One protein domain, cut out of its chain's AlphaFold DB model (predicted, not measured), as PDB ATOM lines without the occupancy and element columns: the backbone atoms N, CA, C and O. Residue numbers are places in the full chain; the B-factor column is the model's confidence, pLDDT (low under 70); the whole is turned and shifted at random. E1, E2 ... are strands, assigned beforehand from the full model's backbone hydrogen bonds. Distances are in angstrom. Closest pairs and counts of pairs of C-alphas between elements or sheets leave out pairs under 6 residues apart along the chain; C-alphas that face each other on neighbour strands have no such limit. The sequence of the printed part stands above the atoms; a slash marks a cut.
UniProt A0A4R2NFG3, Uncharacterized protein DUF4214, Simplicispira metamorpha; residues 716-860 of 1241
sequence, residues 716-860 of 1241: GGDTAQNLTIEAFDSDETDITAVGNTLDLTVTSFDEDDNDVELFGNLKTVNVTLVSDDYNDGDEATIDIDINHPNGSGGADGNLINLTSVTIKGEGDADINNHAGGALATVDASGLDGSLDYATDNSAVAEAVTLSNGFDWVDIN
ATOM      1  N   GLY A 716      44.498  30.635  34.536       64.69
ATOM      2  CA  GLY A 716      44.663  32.045  34.183       64.69
ATOM      3  C   GLY A 716      45.626  32.335  33.039       64.69
ATOM      4  O   GLY A 716      46.105  33.464  32.908       64.69
ATOM      5  N   GLY A 717      45.885  31.337  32.193       63.12
ATOM      6  CA  GLY A 717      46.833  31.419  31.088       63.12
ATOM      7  C   GLY A 717      48.310  31.328  31.494       63.12
ATOM      8  O   GLY A 717      49.159  31.531  30.625       63.12
ATOM      9  N   ASP A 718      48.628  31.030  32.760       58.94
ATOM     10  CA  ASP A 718      49.995  30.797  33.241       58.94
ATOM     11  C   ASP A 718      50.175  29.315  33.607       58.94
ATOM     12  O   ASP A 718      49.672  28.837  34.620       58.94
ATOM     13  N   THR A 719      50.922  28.565  32.791       62.28
ATOM     14  CA  THR A 719      51.195  27.119  32.967       62.28
ATOM     15  C   THR A 719      52.139  26.809  34.142       62.28
ATOM     16  O   THR A 719      52.859  25.804  34.134       62.28
ATOM     17  N   ALA A 720      52.210  27.711  35.121       66.25
ATOM     18  CA  ALA A 720      53.036  27.634  36.319       66.25
ATOM     19  C   ALA A 720      52.231  27.346  37.601       66.25
ATOM     20  O   ALA A 720      52.847  27.026  38.612       66.25
ATOM     21  N   GLN A 721      50.901  27.452  37.564       79.88
ATOM     22  CA  GLN A 721      50.020  27.247  38.718       79.88
ATOM     23  C   GLN A 721      49.567  25.784  38.825       79.88
ATOM     24  O   GLN A 721      49.405  25.117  37.800       79.88
ATOM     25  N   ASN A 722      49.370  25.299  40.050       85.81
ATOM     26  CA  ASN A 722      48.837  23.963  40.317       85.81
ATOM     27  C   ASN A 722      47.309  24.028  40.457       85.81
ATOM     28  O   ASN A 722      46.780  25.071  40.835       85.81
ATOM     29  N   LEU A 723      46.629  22.939  40.116       90.44
ATOM     30  CA  LEU A 723      45.180  22.779  40.168       90.44
ATOM     31  C   LEU A 723      44.848  21.621  41.105       90.44
ATOM     32  O   LEU A 723      45.582  20.633  41.109       90.44
ATOM     33  N   THR A 724      43.749  21.746  41.839       92.56
ATOM     34  CA  THR A 724      43.213  20.695  42.706       92.56
ATOM     35  C   THR A 724      41.755  20.477  42.333       92.56
ATOM     36  O   THR A 724      41.004  21.454  42.260       92.56
ATOM     37  N   ILE A 725      41.394  19.235  42.016       93.19
ATOM     38  CA  ILE A 725      40.046  18.848  41.593       93.19
ATOM     39  C   ILE A 725      39.620  17.603  42.364       93.19
ATOM     40  O   ILE A 725      40.421  16.682  42.525       93.19
ATOM     41  N   GLU A 726      38.369  17.576  42.797       93.25
ATOM     42  CA  GLU A 726      37.724  16.408  43.389       93.25
ATOM     43  C   GLU A 726      36.470  16.092  42.570       93.25
ATOM     44  O   GLU A 726      35.637  16.972  42.352       93.25
ATOM     45  N   ALA A 727      36.392  14.874  42.047       89.69
ATOM     46  CA  ALA A 727      35.283  14.375  41.247       89.69
ATOM     47  C   ALA A 727      34.581  13.255  42.020       89.69
ATOM     48  O   ALA A 727      35.232  12.295  42.436       89.69
ATOM     49  N   PHE A 728      33.279  13.410  42.233       86.38
ATOM     50  CA  PHE A 728      32.440  12.477  42.979       86.38
ATOM     51  C   PHE A 728      31.293  12.013  42.093       86.38
ATOM     52  O   PHE A 728      30.655  12.875  41.499       86.38
ATOM     53  N   ASP A 729      31.011  10.708  42.069       75.69
ATOM     54  CA  ASP A 729      29.849  10.138  41.356       75.69
ATOM     55  C   ASP A 729      29.684  10.724  39.935       75.69
ATOM     56  O   ASP A 729      28.827  11.570  39.669       75.69
ATOM     57  N   SER A 730      30.666  10.421  39.086       68.56
ATOM     58  CA  SER A 730      31.004  11.190  37.892       68.56
ATOM     59  C   SER A 730      31.284  10.274  36.696       68.56
ATOM     60  O   SER A 730      32.391  10.297  36.152       68.56
ATOM     61  N   ASP A 731      30.304   9.466  36.303       75.81
ATOM     62  CA  ASP A 731      30.323   8.666  35.074       75.81
ATOM     63  C   ASP A 731      30.492   9.577  33.838       75.81
ATOM     64  O   ASP A 731      29.979  10.702  33.794       75.81
ATOM     65  N   GLU A 732      31.272   9.117  32.859       80.62
ATOM     66  CA  GLU A 732      31.622   9.792  31.595       80.62
ATOM     67  C   GLU A 732      32.005  11.292  31.750       80.62
ATOM     68  O   GLU A 732      31.613  12.163  30.961       80.62
ATOM     69  N   THR A 733      32.763  11.637  32.800       85.06
ATOM     70  CA  THR A 733      33.104  13.029  33.137       85.06
ATOM     71  C   THR A 733      34.376  13.519  32.439       85.06
ATOM     72  O   THR A 733      35.498  13.140  32.769       85.06
ATOM     73  N   ASP A 734      34.221  14.489  31.529       87.50
ATOM     74  CA  ASP A 734      35.322  15.124  30.798       87.50
ATOM     75  C   ASP A 734      35.984  16.251  31.616       87.50
ATOM     76  O   ASP A 734      35.416  17.338  31.795       87.50
ATOM     77  N   ILE A 735      37.260  16.107  31.981       90.31
ATOM     78  CA  ILE A 735      38.055  17.174  32.609       90.31
ATOM     79  C   ILE A 735      39.104  17.712  31.631       90.31
ATOM     80  O   ILE A 735      40.140  17.106  31.383       90.31
ATOM     81  N   THR A 736      38.931  18.937  31.133       89.38
ATOM     82  CA  THR A 736      39.960  19.651  30.357       89.38
ATOM     83  C   THR A 736      40.714  20.664  31.216       89.38
ATOM     84  O   THR A 736      40.206  21.751  31.502       89.38
ATOM     85  N   ALA A 737      41.981  20.389  31.542       89.12
ATOM     86  CA  ALA A 737      42.788  21.208  32.450       89.12
ATOM     87  C   ALA A 737      44.046  21.836  31.817       89.12
ATOM     88  O   ALA A 737      44.836  21.194  31.122       89.12
ATOM     89  N   VAL A 738      44.298  23.124  32.094       88.19
ATOM     90  CA  VAL A 738      45.526  23.836  31.680       88.19
ATOM     91  C   VAL A 738      46.248  24.425  32.893       88.19
ATOM     92  O   VAL A 738      45.770  25.393  33.489       88.19
ATOM     93  N   GLY A 739      47.439  23.900  33.205       87.06
ATOM     94  CA  GLY A 739      48.208  24.241  34.409       87.06
ATOM     95  C   GLY A 739      49.626  23.651  34.428       87.06
ATOM     96  O   GLY A 739      50.168  23.253  33.396       87.06
ATOM     97  N   ASN A 740      50.269  23.637  35.598       88.75
ATOM     98  CA  ASN A 740      51.556  22.972  35.815       88.75
ATOM     99  C   ASN A 740      51.367  21.548  36.346       88.75
ATOM    100  O   ASN A 740      51.797  20.594  35.698       88.75
ATOM    101  N   THR A 741      50.721  21.437  37.502       91.00
ATOM    102  CA  THR A 741      50.399  20.178  38.177       91.00
ATOM    103  C   THR A 741      48.894  20.120  38.398       91.00
ATOM    104  O   THR A 741      48.326  21.140  38.784       91.00
ATOM    105  N   LEU A 742      48.275  18.973  38.140       93.31
ATOM    106  CA  LEU A 742      46.915  18.657  38.569       93.31
ATOM    107  C   LEU A 742      46.997  17.615  39.684       93.31
ATOM    108  O   LEU A 742      47.601  16.565  39.473       93.31
ATOM    109  N   ASP A 743      46.419  17.929  40.834       94.81
ATOM    110  CA  ASP A 743      46.106  16.980  41.895       94.81
ATOM    111  C   ASP A 743      44.607  16.653  41.766       94.81
ATOM    112  O   ASP A 743      43.777  17.544  41.931       94.81
ATOM    113  N   LEU A 744      44.277  15.420  41.380       94.69
ATOM    114  CA  LEU A 744      42.917  14.941  41.129       94.69
ATOM    115  C   LEU A 744      42.563  13.842  42.136       94.69
ATOM    116  O   LEU A 744      43.347  12.911  42.332       94.69
ATOM    117  N   THR A 745      41.384  13.936  42.733       94.00
ATOM    118  CA  THR A 745      40.751  12.843  43.477       94.00
ATOM    119  C   THR A 745      39.496  12.420  42.723       94.00
ATOM    120  O   THR A 745      38.726  13.291  42.330       94.00
ATOM    121  N   VAL A 746      39.311  11.119  42.507       90.56
ATOM    122  CA  VAL A 746      38.098  10.537  41.909       90.56
ATOM    123  C   VAL A 746      37.491   9.583  42.929       90.56
ATOM    124  O   VAL A 746      38.217   8.767  43.504       90.56
ATOM    125  N   THR A 747      36.195   9.714  43.197       88.00
ATOM    126  CA  THR A 747      35.496   8.937  44.226       88.00
ATOM    127  C   THR A 747      34.162   8.403  43.717       88.00
ATOM    128  O   THR A 747      33.303   9.204  43.346       88.00
ATOM    129  N   SER A 748      33.991   7.076  43.691       80.75
ATOM    130  CA  SER A 748      32.743   6.405  43.283       80.75
ATOM    131  C   SER A 748      31.801   6.156  44.463       80.75
ATOM    132  O   SER A 748      32.260   5.868  45.570       80.75
ATOM    133  N   PHE A 749      30.491   6.317  44.225       66.69
ATOM    134  CA  PHE A 749      29.430   6.165  45.232       66.69
ATOM    135  C   PHE A 749      28.171   5.406  44.748       66.69
ATOM    136  O   PHE A 749      27.375   5.033  45.611       66.69
ATOM    137  N   ASP A 750      27.967   5.184  43.441       61.47
ATOM    138  CA  ASP A 750      26.759   4.552  42.860       61.47
ATOM    139  C   ASP A 750      27.109   3.366  41.924       61.47
ATOM    140  O   ASP A 750      28.289   3.124  41.682       61.47
ATOM    141  N   GLU A 751      26.087   2.639  41.438       54.22
ATOM    142  CA  GLU A 751      26.110   1.391  40.626       54.22
ATOM    143  C   GLU A 751      26.724   1.523  39.203       54.22
ATOM    144  O   GLU A 751      26.521   0.643  38.357       54.22
ATOM    145  N   ASP A 752      27.400   2.633  38.890       57.41
ATOM    146  CA  ASP A 752      28.019   2.883  37.585       57.41
ATOM    147  C   ASP A 752      29.533   3.150  37.754       57.41
ATOM    148  O   ASP A 752      29.978   3.831  38.685       57.41
ATOM    149  N   ASP A 753      30.350   2.602  36.843       62.19
ATOM    150  CA  ASP A 753      31.797   2.838  36.809       62.19
ATOM    151  C   ASP A 753      32.060   4.349  36.680       62.19
ATOM    152  O   ASP A 753      31.726   4.971  35.673       62.19
ATOM    153  N   ASN A 754      32.702   4.961  37.677       64.56
ATOM    154  CA  ASN A 754      33.128   6.353  37.558       64.56
ATOM    155  C   ASN A 754      34.230   6.459  36.498       64.56
ATOM    156  O   ASN A 754      35.394   6.199  36.812       64.56
ATOM    157  N   ASP A 755      33.884   6.867  35.278       78.44
ATOM    158  CA  ASP A 755      34.837   7.121  34.197       78.44
ATOM    159  C   ASP A 755      35.144   8.617  34.070       78.44
ATOM    160  O   ASP A 755      34.314   9.433  33.666       78.44
ATOM    161  N   VAL A 756      36.365   9.000  34.453       87.00
ATOM    162  CA  VAL A 756      36.857  10.369  34.279       87.00
ATOM    163  C   VAL A 756      37.837  10.410  33.114       87.00
ATOM    164  O   VAL A 756      38.945   9.883  33.208       87.00
ATOM    165  N   GLU A 757      37.508  11.158  32.060       88.69
ATOM    166  CA  GLU A 757      38.402  11.389  30.923       88.69
ATOM    167  C   GLU A 757      39.208  12.691  31.103       88.69
ATOM    168  O   GLU A 757      38.668  13.799  31.225       88.69
ATOM    169  N   LEU A 758      40.545  12.605  31.081       90.12
ATOM    170  CA  LEU A 758      41.422  13.766  31.279       90.12
ATOM    171  C   LEU A 758      42.014  14.323  29.973       90.12
ATOM    172  O   LEU A 758      42.816  13.694  29.282       90.12
ATOM    173  N   PHE A 759      41.786  15.615  29.735       86.94
ATOM    174  CA  PHE A 759      42.316  16.380  28.605       86.94
ATOM    175  C   PHE A 759      43.114  17.622  29.039       86.94
ATOM    176  O   PHE A 759      43.006  18.141  30.150       86.94
ATOM    177  N   GLY A 760      43.888  18.197  28.112       86.44
ATOM    178  CA  GLY A 760      44.381  19.573  28.208       86.44
ATOM    179  C   GLY A 760      45.893  19.745  28.050       86.44
ATOM    180  O   GLY A 760      46.512  19.306  27.085       86.44
ATOM    181  N   ASN A 761      46.513  20.530  28.930       86.00
ATOM    182  CA  ASN A 761      47.935  20.865  28.843       86.00
ATOM    183  C   ASN A 761      48.544  21.045  30.238       86.00
ATOM    184  O   ASN A 761      48.579  22.157  30.777       86.00
ATOM    185  N   LEU A 762      49.045  19.937  30.784       89.38
ATOM    186  CA  LEU A 762      49.658  19.809  32.107       89.38
ATOM    187  C   LEU A 762      51.107  19.310  31.986       89.38
ATOM    188  O   LEU A 762      51.510  18.821  30.932       89.38
ATOM    189  N   LYS A 763      51.911  19.442  33.051       91.19
ATOM    190  CA  LYS A 763      53.254  18.823  33.141       91.19
ATOM    191  C   LYS A 763      53.294  17.621  34.077       91.19
ATOM    192  O   LYS A 763      54.097  16.714  33.846       91.19
ATOM    193  N   THR A 764      52.471  17.640  35.119       93.44
ATOM    194  CA  THR A 764      52.367  16.587  36.131       93.44
ATOM    195  C   THR A 764      50.899  16.356  36.468       93.44
ATOM    196  O   THR A 764      50.161  17.331  36.596       93.44
ATOM    197  N   VAL A 765      50.503  15.097  36.621       96.06
ATOM    198  CA  VAL A 765      49.178  14.681  37.096       96.06
ATOM    199  C   VAL A 765      49.387  13.721  38.262       96.06
ATOM    200  O   VAL A 765      50.156  12.769  38.135       96.06
ATOM    201  N   ASN A 766      48.749  14.000  39.390       96.44
ATOM    202  CA  ASN A 766      48.703  13.128  40.553       96.44
ATOM    203  C   ASN A 766      47.236  12.749  40.775       96.44
ATOM    204  O   ASN A 766      46.427  13.647  40.984       96.44
ATOM    205  N   VAL A 767      46.908  11.461  40.723       95.75
ATOM    206  CA  VAL A 767      45.543  10.946  40.886       95.75
ATOM    207  C   VAL A 767      45.444  10.133  42.171       95.75
ATOM    208  O   VAL A 767      46.348   9.355  42.494       95.75
ATOM    209  N   THR A 768      44.358  10.336  42.909       95.19
ATOM    210  CA  THR A 768      43.932   9.490  44.025       95.19
ATOM    211  C   THR A 768      42.572   8.900  43.678       95.19
ATOM    212  O   THR A 768      41.627   9.661  43.511       95.19
ATOM    213  N   LEU A 769      42.490   7.580  43.565       91.06
ATOM    214  CA  LEU A 769      41.243   6.855  43.332       91.06
ATOM    215  C   LEU A 769      40.697   6.348  44.669       91.06
ATOM    216  O   LEU A 769      41.466   5.914  45.535       91.06
ATOM    217  N   VAL A 770      39.393   6.486  44.872       89.56
ATOM    218  CA  VAL A 770      38.699   6.077  46.094       89.56
ATOM    219  C   VAL A 770      37.404   5.377  45.689       89.56
ATOM    220  O   VAL A 770      36.455   6.044  45.297       89.56
ATOM    221  N   SER A 771      37.361   4.054  45.796       81.44
ATOM    222  CA  SER A 771      36.128   3.271  45.636       81.44
ATOM    223  C   SER A 771      35.498   2.975  47.002       81.44
ATOM    224  O   SER A 771      36.233   2.760  47.972       81.44
ATOM    225  N   ASP A 772      34.167   2.962  47.097       67.12
ATOM    226  CA  ASP A 772      33.448   2.499  48.296       67.12
ATOM    227  C   ASP A 772      33.222   0.969  48.250       67.12
ATOM    228  O   ASP A 772      32.985   0.386  47.197       67.12
ATOM    229  N   ASP A 773      33.291   0.292  49.400       55.22
ATOM    230  CA  ASP A 773      33.266  -1.182  49.527       55.22
ATOM    231  C   ASP A 773      31.831  -1.780  49.446       55.22
ATOM    232  O   ASP A 773      31.597  -2.947  49.794       55.22
ATOM    233  N   TYR A 774      30.827  -0.989  49.053       51.22
ATOM    234  CA  TYR A 774      29.405  -1.278  49.273       51.22
ATOM    235  C   TYR A 774      28.744  -2.110  48.149       51.22
ATOM    236  O   TYR A 774      27.693  -1.738  47.659       51.22
ATOM    237  N   ASN A 775      29.295  -3.291  47.813       45.94
ATOM    238  CA  ASN A 775      28.779  -4.257  46.810       45.94
ATOM    239  C   ASN A 775      28.560  -3.651  45.405       45.94
ATOM    240  O   ASN A 775      27.481  -3.145  45.146       45.94
ATOM    241  N   ASP A 776      29.457  -3.835  44.439       45.12
ATOM    242  CA  ASP A 776      29.314  -4.970  43.512       45.12
ATOM    243  C   ASP A 776      30.496  -5.160  42.532       45.12
ATOM    244  O   ASP A 776      30.428  -6.065  41.712       45.12
ATOM    245  N   GLY A 777      31.620  -4.457  42.647       54.59
ATOM    246  CA  GLY A 777      32.733  -4.598  41.694       54.59
ATOM    247  C   GLY A 777      32.921  -3.404  40.769       54.59
ATOM    248  O   GLY A 777      33.743  -3.508  39.860       54.59
ATOM    249  N   ASP A 778      32.222  -2.314  41.052       63.28
ATOM    250  CA  ASP A 778      32.459  -1.011  40.451       63.28
ATOM    251  C   ASP A 778      33.694  -0.345  41.070       63.28
ATOM    252  O   ASP A 778      33.913  -0.336  42.290       63.28
ATOM    253  N   GLU A 779      34.550   0.189  40.208       73.44
ATOM    254  CA  GLU A 779      35.850   0.730  40.583       73.44
ATOM    255  C   GLU A 779      35.970   2.178  40.095       73.44
ATOM    256  O   GLU A 779      35.572   2.509  38.984       73.44
ATOM    257  N   ALA A 780      36.524   3.080  40.912       84.62
ATOM    258  CA  ALA A 780      36.846   4.420  40.437       84.62
ATOM    259  C   ALA A 780      37.868   4.312  39.294       84.62
ATOM    260  O   ALA A 780      38.969   3.800  39.510       84.62
ATOM    261  N   THR A 781      37.527   4.802  38.100       85.44
ATOM    262  CA  THR A 781      38.391   4.714  36.918       85.44
ATOM    263  C   THR A 781      38.884   6.085  36.447       85.44
ATOM    264  O   THR A 781      38.317   7.139  36.752       85.44
ATOM    265  N   ILE A 782      40.035   6.097  35.777       89.75
ATOM    266  CA  ILE A 782      40.630   7.309  35.209       89.75
ATOM    267  C   ILE A 782      41.279   7.001  33.865       89.75
ATOM    268  O   ILE A 782      42.230   6.216  33.786       89.75
ATOM    269  N   ASP A 783      40.845   7.735  32.845       89.88
ATOM    270  CA  ASP A 783      41.317   7.603  31.475       89.88
ATOM    271  C   ASP A 783      42.211   8.788  31.080       89.88
ATOM    272  O   ASP A 783      41.825   9.964  31.065       89.88
ATOM    273  N   ILE A 784      43.475   8.487  30.759       89.31
ATOM    274  CA  ILE A 784      44.484   9.482  30.377       89.31
ATOM    275  C   ILE A 784      45.031   9.181  28.981       89.31
ATOM    276  O   ILE A 784      45.993   8.427  28.804       89.31
ATOM    277  N   ASP A 785      44.510   9.894  27.982       86.31
ATOM    278  CA  ASP A 785      44.998   9.813  26.606       86.31
ATOM    279  C   ASP A 785      45.991  10.948  26.262       86.31
ATOM    280  O   ASP A 785      45.694  12.149  26.205       86.31
ATOM    281  N   ILE A 786      47.246  10.568  26.019       86.88
ATOM    282  CA  ILE A 786      48.369  11.469  25.783       86.88
ATOM    283  C   ILE A 786      48.736  11.468  24.309       86.88
ATOM    284  O   ILE A 786      49.300  10.521  23.764       86.88
ATOM    285  N   ASN A 787      48.598  12.639  23.690       81.19
ATOM    286  CA  ASN A 787      49.029  12.880  22.315       81.19
ATOM    287  C   ASN A 787      48.268  12.041  21.257       81.19
ATOM    288  O   ASN A 787      48.811  11.766  20.179       81.19
ATOM    289  N   HIS A 788      47.010  11.686  21.532       76.69
ATOM    290  CA  HIS A 788      46.118  10.972  20.624       76.69
ATOM    291  C   HIS A 788      46.130  11.558  19.196       76.69
ATOM    292  O   HIS A 788      45.977  12.775  18.993       76.69
ATOM    293  N   PRO A 789      46.348  10.739  18.149       60.72
ATOM    294  CA  PRO A 789      46.279  11.197  16.769       60.72
ATOM    295  C   PRO A 789      44.817  11.349  16.317       60.72
ATOM    296  O   PRO A 789      44.189  10.368  15.937       60.72
ATOM    297  N   ASN A 790      44.308  12.590  16.257       54.75
ATOM    298  CA  ASN A 790      42.904  12.914  15.942       54.75
ATOM    299  C   ASN A 790      42.277  12.027  14.844       54.75
ATOM    300  O   ASN A 790      42.449  12.259  13.635       54.75
ATOM    301  N   GLY A 791      41.433  11.087  15.259       45.69
ATOM    302  CA  GLY A 791      40.422  10.465  14.418       45.69
ATOM    303  C   GLY A 791      39.239  11.413  14.228       45.69
ATOM    304  O   GLY A 791      38.231  11.275  14.891       45.69
ATOM    305  N   SER A 792      39.360  12.399  13.334       40.31
ATOM    306  CA  SER A 792      38.266  13.254  12.820       40.31
ATOM    307  C   SER A 792      37.049  13.482  13.744       40.31
ATOM    308  O   SER A 792      35.975  12.965  13.434       40.31
ATOM    309  N   GLY A 793      37.156  14.305  14.795       39.25
ATOM    310  CA  GLY A 793      35.942  14.632  15.552       39.25
ATOM    311  C   GLY A 793      35.980  15.641  16.693       39.25
ATOM    312  O   GLY A 793      34.997  16.351  16.801       39.25
ATOM    313  N   GLY A 794      37.047  15.786  17.477       40.25
ATOM    314  CA  GLY A 794      37.052  16.656  18.666       40.25
ATOM    315  C   GLY A 794      38.318  17.494  18.763       40.25
ATOM    316  O   GLY A 794      39.308  17.213  18.086       40.25
ATOM    317  N   ALA A 795      38.271  18.599  19.501       44.59
ATOM    318  CA  ALA A 795      39.401  19.499  19.712       44.59
ATOM    319  C   ALA A 795      40.190  19.069  20.954       44.59
ATOM    320  O   ALA A 795      40.348  19.860  21.878       44.59
ATOM    321  N   ASP A 796      40.666  17.828  20.956       46.78
ATOM    322  CA  ASP A 796      41.221  17.194  22.148       46.78
ATOM    323  C   ASP A 796      42.563  17.860  22.460       46.78
ATOM    324  O   ASP A 796      43.496  17.910  21.641       46.78
ATOM    325  N   GLY A 797      42.607  18.519  23.617       52.78
ATOM    326  CA  GLY A 797      43.789  19.181  24.135       52.78
ATOM    327  C   GLY A 797      44.823  18.120  24.454       52.78
ATOM    328  O   GLY A 797      44.845  17.601  25.558       52.78
ATOM    329  N   ASN A 798      45.643  17.770  23.468       72.31
ATOM    330  CA  ASN A 798      46.652  16.737  23.629       72.31
ATOM    331  C   ASN A 798      47.569  17.091  24.803       72.31
ATOM    332  O   ASN A 798      48.307  18.082  24.707       72.31
ATOM    333  N   LEU A 799      47.582  16.239  25.839       86.12
ATOM    334  CA  LEU A 799      48.465  16.243  27.020       86.12
ATOM    335  C   LEU A 799      49.959  16.071  26.653       86.12
ATOM    336  O   LEU A 799      50.767  15.526  27.393       86.12
ATOM    337  N   ILE A 800      50.381  16.583  25.497       85.06
ATOM    338  CA  ILE A 800      51.683  16.424  24.852       85.06
ATOM    339  C   ILE A 800      52.858  16.900  25.711       85.06
ATOM    340  O   ILE A 800      53.989  16.485  25.475       85.06
ATOM    341  N   ASN A 801      52.616  17.788  26.681       87.31
ATOM    342  CA  ASN A 801      53.635  18.296  27.603       87.31
ATOM    343  C   ASN A 801      53.637  17.583  28.966       87.31
ATOM    344  O   ASN A 801      54.451  17.955  29.815       87.31
ATOM    345  N   LEU A 802      52.763  16.593  29.177       92.12
ATOM    346  CA  LEU A 802      52.711  15.796  30.397       92.12
ATOM    347  C   LEU A 802      53.995  14.976  30.494       92.12
ATOM    348  O   LEU A 802      54.368  14.279  29.559       92.12
ATOM    349  N   THR A 803      54.711  15.121  31.605       93.62
ATOM    350  CA  THR A 803      56.012  14.472  31.833       93.62
ATOM    351  C   THR A 803      55.965  13.421  32.928       93.62
ATOM    352  O   THR A 803      56.794  12.512  32.912       93.62
ATOM    353  N   SER A 804      55.019  13.536  33.860       94.88
ATOM    354  CA  SER A 804      54.887  12.633  34.999       94.88
ATOM    355  C   SER A 804      53.423  12.390  35.333       94.88
ATOM    356  O   SER A 804      52.672  13.359  35.446       94.88
ATOM    357  N   VAL A 805      53.075  11.129  35.558       96.25
ATOM    358  CA  VAL A 805      51.800  10.686  36.126       96.25
ATOM    359  C   VAL A 805      52.092   9.870  37.383       96.25
ATOM    360  O   VAL A 805      53.003   9.038  37.384       96.25
ATOM    361  N   THR A 806      51.358  10.126  38.456       96.69
ATOM    362  CA  THR A 806      51.383   9.323  39.680       96.69
ATOM    363  C   THR A 806      49.952   8.964  40.042       96.69
ATOM    364  O   THR A 806      49.120   9.862  40.098       96.69
ATOM    365  N   ILE A 807      49.673   7.684  40.278       95.50
ATOM    366  CA  ILE A 807      48.334   7.169  40.595       95.50
ATOM    367  C   ILE A 807      48.433   6.331  41.869       95.50
ATOM    368  O   ILE A 807      49.423   5.623  42.085       95.50
ATOM    369  N   LYS A 808      47.437   6.463  42.742       94.50
ATOM    370  CA  LYS A 808      47.320   5.700  43.987       94.50
ATOM    371  C   LYS A 808      45.854   5.494  44.376       94.50
ATOM    372  O   LYS A 808      45.018   6.281  43.942       94.50
ATOM    373  N   GLY A 809      45.601   4.553  45.280       91.38
ATOM    374  CA  GLY A 809      44.280   4.290  45.854       91.38
ATOM    375  C   GLY A 809      43.617   3.031  45.301       91.38
ATOM    376  O   GLY A 809      44.313   2.164  44.771       91.38
ATOM    377  N   GLU A 810      42.300   2.953  45.454       84.88
ATOM    378  CA  GLU A 810      41.464   1.807  45.080       84.88
ATOM    379  C   GLU A 810      40.762   2.139  43.756       84.88
ATOM    380  O   GLU A 810      40.096   3.172  43.687       84.88
ATOM    381  N   GLY A 811      40.971   1.334  42.711       87.00
ATOM    382  CA  GLY A 811      40.374   1.530  41.385       87.00
ATOM    383  C   GLY A 811      41.325   1.278  40.209       87.00
ATOM    384  O   GLY A 811      42.477   0.873  40.406       87.00
ATOM    385  N   ASP A 812      40.855   1.579  39.001       87.50
ATOM    386  CA  ASP A 812      41.526   1.257  37.740       87.50
ATOM    387  C   ASP A 812      42.019   2.506  36.992       87.50
ATOM    388  O   ASP A 812      41.488   3.607  37.116       87.50
ATOM    389  N   ALA A 813      43.084   2.357  36.203       90.69
ATOM    390  CA  ALA A 813      43.609   3.446  35.382       90.69
ATOM    391  C   ALA A 813      44.015   2.974  33.982       90.69
ATOM    392  O   ALA A 813      44.876   2.095  33.870       90.69
ATOM    393  N   ASP A 814      43.499   3.625  32.933       90.19
ATOM    394  CA  ASP A 814      43.988   3.487  31.556       90.19
ATOM    395  C   ASP A 814      44.851   4.701  31.173       90.19
ATOM    396  O   ASP A 814      44.476   5.871  31.294       90.19
ATOM    397  N   ILE A 815      46.072   4.435  30.713       90.81
ATOM    398  CA  ILE A 815      46.995   5.452  30.224       90.81
ATOM    399  C   ILE A 815      47.498   5.064  28.834       90.81
ATOM    400  O   ILE A 815      48.364   4.195  28.664       90.81
ATOM    401  N   ASN A 816      47.082   5.847  27.842       87.69
ATOM    402  CA  ASN A 816      47.481   5.703  26.448       87.69
ATOM    403  C   ASN A 816      48.494   6.791  26.053       87.69
ATOM    404  O   ASN A 816      48.179   7.973  25.973       87.69
ATOM    405  N   ASN A 817      49.752   6.425  25.785       88.38
ATOM    406  CA  ASN A 817      50.820   7.366  25.422       88.38
ATOM    407  C   ASN A 817      51.258   7.244  23.959       88.38
ATOM    408  O   ASN A 817      52.057   6.381  23.571       88.38
ATOM    409  N   HIS A 818      50.775   8.181  23.143       86.38
ATOM    410  CA  HIS A 818      50.985   8.176  21.705       86.38
ATOM    411  C   HIS A 818      52.262   8.892  21.224       86.38
ATOM    412  O   HIS A 818      52.812   9.815  21.837       86.38
ATOM    413  N   ALA A 819      52.710   8.534  20.020       81.50
ATOM    414  CA  ALA A 819      53.959   8.962  19.408       81.50
ATOM    415  C   ALA A 819      54.118  10.487  19.329       81.50
ATOM    416  O   ALA A 819      53.514  11.156  18.487       81.50
ATOM    417  N   GLY A 820      55.027  11.031  20.145       79.38
ATOM    418  CA  GLY A 820      55.264  12.473  20.266       79.38
ATOM    419  C   GLY A 820      54.914  13.061  21.636       79.38
ATOM    420  O   GLY A 820      55.205  14.242  21.842       79.38
ATOM    421  N   GLY A 821      54.364  12.259  22.556       84.06
ATOM    422  CA  GLY A 821      54.178  12.608  23.963       84.06
ATOM    423  C   GLY A 821      55.498  12.832  24.712       84.06
ATOM    424  O   GLY A 821      56.551  12.288  24.351       84.06
ATOM    425  N   ALA A 822      55.448  13.665  25.754       89.25
ATOM    426  CA  ALA A 822      56.593  13.998  26.606       89.25
ATOM    427  C   ALA A 822      56.679  13.160  27.897       89.25
ATOM    428  O   ALA A 822      57.560  13.437  28.720       89.25
ATOM    429  N   LEU A 823      55.796  12.168  28.072       90.94
ATOM    430  CA  LEU A 823      55.701  11.369  29.290       90.94
ATOM    431  C   LEU A 823      57.027  10.651  29.546       90.94
ATOM    432  O   LEU A 823      57.601  10.028  28.655       90.94
ATOM    433  N   ALA A 824      57.551  10.801  30.758       86.12
ATOM    434  CA  ALA A 824      58.828  10.233  31.168       86.12
ATOM    435  C   ALA A 824      58.678   9.300  32.371       86.12
ATOM    436  O   ALA A 824      59.459   8.358  32.499       86.12
ATOM    437  N   THR A 825      57.711   9.555  33.254       90.06
ATOM    438  CA  THR A 825      57.483   8.752  34.457       90.06
ATOM    439  C   THR A 825      56.005   8.452  34.660       90.06
ATOM    440  O   THR A 825      55.184   9.365  34.625       90.06
ATOM    441  N   VAL A 826      55.696   7.184  34.915       91.94
ATOM    442  CA  VAL A 826      54.416   6.710  35.449       91.94
ATOM    443  C   VAL A 826      54.732   5.978  36.747       91.94
ATOM    444  O   VAL A 826      55.607   5.111  36.768       91.94
ATOM    445  N   ASP A 827      54.085   6.364  37.836       92.50
ATOM    446  CA  ASP A 827      54.228   5.706  39.134       92.50
ATOM    447  C   ASP A 827      52.853   5.309  39.669       92.50
ATOM    448  O   ASP A 827      52.144   6.150  40.213       92.50
ATOM    449  N   ALA A 828      52.495   4.039  39.487       91.88
ATOM    450  CA  ALA A 828      51.280   3.421  40.008       91.88
ATOM    451  C   ALA A 828      51.568   2.534  41.232       91.88
ATOM    452  O   ALA A 828      50.743   1.720  41.618       91.88
ATOM    453  N   SER A 829      52.736   2.663  41.876       87.88
ATOM    454  CA  SER A 829      53.119   1.775  42.991       87.88
ATOM    455  C   SER A 829      52.241   1.885  44.242       87.88
ATOM    456  O   SER A 829      52.368   1.060  45.147       87.88
ATOM    457  N   GLY A 830      51.407   2.924  44.321       87.50
ATOM    458  CA  GLY A 830      50.407   3.099  45.369       87.50
ATOM    459  C   GLY A 830      48.981   2.773  44.927       87.50
ATOM    460  O   GLY A 830      48.074   3.119  45.673       87.50
ATOM    461  N   LEU A 831      48.787   2.228  43.723       89.19
ATOM    462  CA  LEU A 831      47.502   1.759  43.204       89.19
ATOM    463  C   LEU A 831      47.300   0.301  43.635       89.19
ATOM    464  O   LEU A 831      48.220  -0.517  43.503       89.19
ATOM    465  N   ASP A 832      46.120  -0.005  44.157       85.69
ATOM    466  CA  ASP A 832      45.754  -1.353  44.589       85.69
ATOM    467  C   ASP A 832      44.919  -2.102  43.522       85.69
ATOM    468  O   ASP A 832      45.004  -3.333  43.462       85.69
ATOM    469  N   GLY A 833      44.257  -1.385  42.601       82.94
ATOM    470  CA  GLY A 833      43.610  -1.944  41.402       82.94
ATOM    471  C   GLY A 833      44.532  -2.105  40.179       82.94
ATOM    472  O   GLY A 833      45.760  -2.255  40.300       82.94
ATOM    473  N   SER A 834      43.944  -2.158  38.982       85.31
ATOM    474  CA  SER A 834      44.615  -2.446  37.710       85.31
ATOM    475  C   SER A 834      45.145  -1.187  37.018       85.31
ATOM    476  O   SER A 834      44.537  -0.122  37.001       85.31
ATOM    477  N   LEU A 835      46.312  -1.327  36.391       88.50
ATOM    478  CA  LEU A 835      46.859  -0.335  35.467       88.50
ATOM    479  C   LEU A 835      46.873  -0.931  34.059       88.50
ATOM    480  O   LEU A 835      47.617  -1.887  33.826       88.50
ATOM    481  N   ASP A 836      46.158  -0.329  33.108       89.44
ATOM    482  CA  ASP A 836      46.408  -0.529  31.676       89.44
ATOM    483  C   ASP A 836      47.299   0.605  31.150       89.44
ATOM    484  O   ASP A 836      46.944   1.779  31.152       89.44
ATOM    485  N   TYR A 837      48.526   0.272  30.748       90.62
ATOM    486  CA  TYR A 837      49.469   1.224  30.169       90.62
ATOM    487  C   TYR A 837      49.856   0.811  28.755       90.62
ATOM    488  O   TYR A 837      50.640  -0.125  28.549       90.62
ATOM    489  N   ALA A 838      49.425   1.590  27.766       85.44
ATOM    490  CA  ALA A 838      49.829   1.418  26.380       85.44
ATOM    491  C   ALA A 838      50.735   2.563  25.911       85.44
ATOM    492  O   ALA A 838      50.456   3.744  26.097       85.44
ATOM    493  N   THR A 839      51.836   2.235  25.231       84.75
ATOM    494  CA  THR A 839      52.718   3.240  24.617       84.75
ATOM    495  C   THR A 839      53.150   2.848  23.208       84.75
ATOM    496  O   THR A 839      53.643   1.744  22.946       84.75
ATOM    497  N   ASP A 840      53.012   3.779  22.264       81.50
ATOM    498  CA  ASP A 840      53.710   3.739  20.974       81.50
ATOM    499  C   ASP A 840      54.754   4.869  20.853       81.50
ATOM    500  O   ASP A 840      55.387   5.048  19.797       81.50
ATOM    501  N   ASN A 841      55.027   5.576  21.954       78.31
ATOM    502  CA  ASN A 841      55.998   6.650  21.997       78.31
ATOM    503  C   ASN A 841      57.441   6.129  22.002       78.31
ATOM    504  O   ASN A 841      57.874   5.318  22.812       78.31
ATOM    505  N   SER A 842      58.231   6.645  21.062       74.88
ATOM    506  CA  SER A 842      59.656   6.310  20.910       74.88
ATOM    507  C   SER A 842      60.570   7.523  21.108       74.88
ATOM    508  O   SER A 842      61.780   7.444  20.867       74.88
ATOM    509  N   ALA A 843      60.001   8.671  21.496       73.75
ATOM    510  CA  ALA A 843      60.710   9.944  21.585       73.75
ATOM    511  C   ALA A 843      61.360  10.194  22.955       73.75
ATOM    512  O   ALA A 843      62.390  10.875  23.019       73.75
ATOM    513  N   VAL A 844      60.787   9.648  24.030       80.19
ATOM    514  CA  VAL A 844      61.230   9.819  25.421       80.19
ATOM    515  C   VAL A 844      61.481   8.441  26.039       80.19
ATOM    516  O   VAL A 844      60.905   7.448  25.615       80.19
ATOM    517  N   ALA A 845      62.421   8.353  26.983       74.88
ATOM    518  CA  ALA A 845      62.597   7.137  27.770       74.88
ATOM    519  C   ALA A 845      61.598   7.163  28.931       74.88
ATOM    520  O   ALA A 845      61.674   8.067  29.763       74.88
ATOM    521  N   GLU A 846      60.708   6.179  28.968       82.81
ATOM    522  CA  GLU A 846      59.629   6.068  29.950       82.81
ATOM    523  C   GLU A 846      60.032   5.109  31.074       82.81
ATOM    524  O   GLU A 846      60.514   4.000  30.828       82.81
ATOM    525  N   ALA A 847      59.879   5.558  32.317       80.56
ATOM    526  CA  ALA A 847      59.997   4.731  33.507       80.56
ATOM    527  C   ALA A 847      58.597   4.513  34.084       80.56
ATOM    528  O   ALA A 847      57.990   5.459  34.576       80.56
ATOM    529  N   VAL A 848      58.112   3.276  34.009       83.94
ATOM    530  CA  VAL A 848      56.794   2.870  34.507       83.94
ATOM    531  C   VAL A 848      56.998   2.007  35.746       83.94
ATOM    532  O   VAL A 848      57.714   1.002  35.693       83.94
ATOM    533  N   THR A 849      56.419   2.434  36.863       84.75
ATOM    534  CA  THR A 849      56.344   1.668  38.108       84.75
ATOM    535  C   THR A 849      54.916   1.158  38.236       84.75
ATOM    536  O   THR A 849      53.992   1.963  38.179       84.75
ATOM    537  N   LEU A 850      54.776  -0.161  38.334       83.12
ATOM    538  CA  LEU A 850      53.507  -0.891  38.285       83.12
ATOM    539  C   LEU A 850      52.819  -0.963  39.655       83.12
ATOM    540  O   LEU A 850      53.482  -0.699  40.668       83.12
ATOM    541  N   SER A 851      51.534  -1.315  39.652       83.88
ATOM    542  CA  SER A 851      50.685  -1.446  40.835       83.88
ATOM    543  C   SER A 851      50.927  -2.764  41.588       83.88
ATOM    544  O   SER A 851      51.822  -3.550  41.250       83.88
ATOM    545  N   ASN A 852      50.191  -2.979  42.685       76.12
ATOM    546  CA  ASN A 852      50.133  -4.288  43.348       76.12
ATOM    547  C   ASN A 852      49.061  -5.216  42.737       76.12
ATOM    548  O   ASN A 852      49.068  -6.414  43.046       76.12
ATOM    549  N   GLY A 853      48.159  -4.668  41.918       75.12
ATOM    550  CA  GLY A 853      47.050  -5.349  41.258       75.12
ATOM    551  C   GLY A 853      47.439  -5.999  39.925       75.12
ATOM    552  O   GLY A 853      48.584  -6.407  39.703       75.12
ATOM    553  N   PHE A 854      46.458  -6.179  39.038       76.12
ATOM    554  CA  PHE A 854      46.707  -6.713  37.699       76.12
ATOM    555  C   PHE A 854      47.172  -5.595  36.768       76.12
ATOM    556  O   PHE A 854      46.385  -4.741  36.417       76.12
ATOM    557  N   ASP A 855      48.423  -5.615  36.309       84.62
ATOM    558  CA  ASP A 855      48.878  -4.635  35.314       84.62
ATOM    559  C   ASP A 855      48.871  -5.203  33.888       84.62
ATOM    560  O   ASP A 855      49.453  -6.266  33.608       84.62
ATOM    561  N   TRP A 856      48.313  -4.441  32.952       82.94
ATOM    562  CA  TRP A 856      48.482  -4.629  31.518       82.94
ATOM    563  C   TRP A 856      49.471  -3.590  30.973       82.94
ATOM    564  O   TRP A 856      49.357  -2.397  31.213       82.94
ATOM    565  N   VAL A 857      50.490  -4.039  30.229       80.88
ATOM    566  CA  VAL A 857      51.456  -3.135  29.580       80.88
ATOM    567  C   VAL A 857      51.609  -3.493  28.106       80.88
ATOM    568  O   VAL A 857      52.181  -4.540  27.781       80.88
ATOM    569  N   ASP A 858      51.167  -2.606  27.212       80.25
ATOM    570  CA  ASP A 858      51.332  -2.746  25.763       80.25
ATOM    571  C   ASP A 858      52.395  -1.780  25.203       80.25
ATOM    572  O   ASP A 858      52.358  -0.568  25.396       80.25
ATOM    573  N   ILE A 859      53.380  -2.318  24.476       76.31
ATOM    574  CA  ILE A 859      54.494  -1.545  23.902       76.31
ATOM    575  C   ILE A 859      54.522  -1.759  22.392       76.31
ATOM    576  O   ILE A 859      55.139  -2.695  21.869       76.31
ATOM    577  N   ASN A 860      53.922  -0.820  21.671       64.88
ATOM    578  CA  ASN A 860      53.687  -0.922  20.235       64.88
ATOM    579  C   ASN A 860      54.865  -0.414  19.367       64.88
ATOM    580  O   ASN A 860      54.868  -0.608  18.145       64.88
TER     581      ASN A 860
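AT A GLANCE: This is residues 716 to 860 of the 1241 residues of the protein "Uncharacterized protein DUF4214" of Simplicispira metamorpha (UniProt A0A4R2NFG3). The chain is wound as a flattened solenoid of stacked turns, with one strand of each turn on either side, so that two parallel six-stranded sheets stand face to face as a sandwich, E1 E3 E5 E7 E9 E11 and E2 E4 E6 E8 E10 E12. The chain changes sheet at each link, and the longest loop, residues 787 to 803, swings out between E6 and E7. The printed part has 145 residues with twelve named strands, E1 to E12 in order, and no named helix; the class is all strand, though under half of the residues, 71, are in named elements. The whole is compact, with a radius of gyration of the C-alphas of 14.5 A and spans of 42 by 35 by 30 A.

IN THESE COORDINATES: E1, residues 723 to 728, begins at C-alpha 723 (45.180, 22.779, 40.168). E2 is residues 733 to 738, E3 741 to 747 at 19.6 A, E4 755 to 761 at 19.7 A, and E5 764 to 770 at 19.9 A from first to last C-alpha. E6, residues 781 to 786, begins at C-alpha 781 (38.391, 4.714, 36.918). E7 is residues 804 to 809, E8 812 to 817, E9 825 to 831, E10 835 to 839 and E11 847 to 849. E12, residues 855 to 859, ends at C-alpha 859 (54.494, -1.545, 23.902).

HOW THE PARTS SIT: The two sheets form a sandwich, two sheets face to face: the parts that face each other are 10.5 A centre to centre, and the strands of the one stand at 10 degrees to those of the other. In the first sheet E1 and E3 are parallel at 11 degrees, with N 725 and O 743 2.9 A apart, within hydrogen-bond range. E5 and E7 are parallel too, with N 767 and O 806 at 2.8 A. The edge strands are E1 and E11. In the other sheet, twisted, E4 and E6 are parallel at 30 degrees, with N 758 and O 783 at 2.9 A. E10 and E12 are parallel at 4 degrees, with N 837 and O 856 at 2.8 A. Its edge strands are E2 and E12. Between the sheets, the closest C-alphas of E5 and E6 are those of Leu 769 and Thr 781, 7.3 A apart. E1 and E2 are near each other, with 6 pairs of C-alphas within 10 A.

THE WHOLE: The two C-alphas farthest apart are those of Tyr 774 and Ala 843, 43.3 A. The printed part has no cut. The link E6 to E7, 17 residues, is long. The mean pLDDT of the printed part is 80.5; 29 residues are under 70, among them 749 to 754, 772 to 778 and 789 to 797.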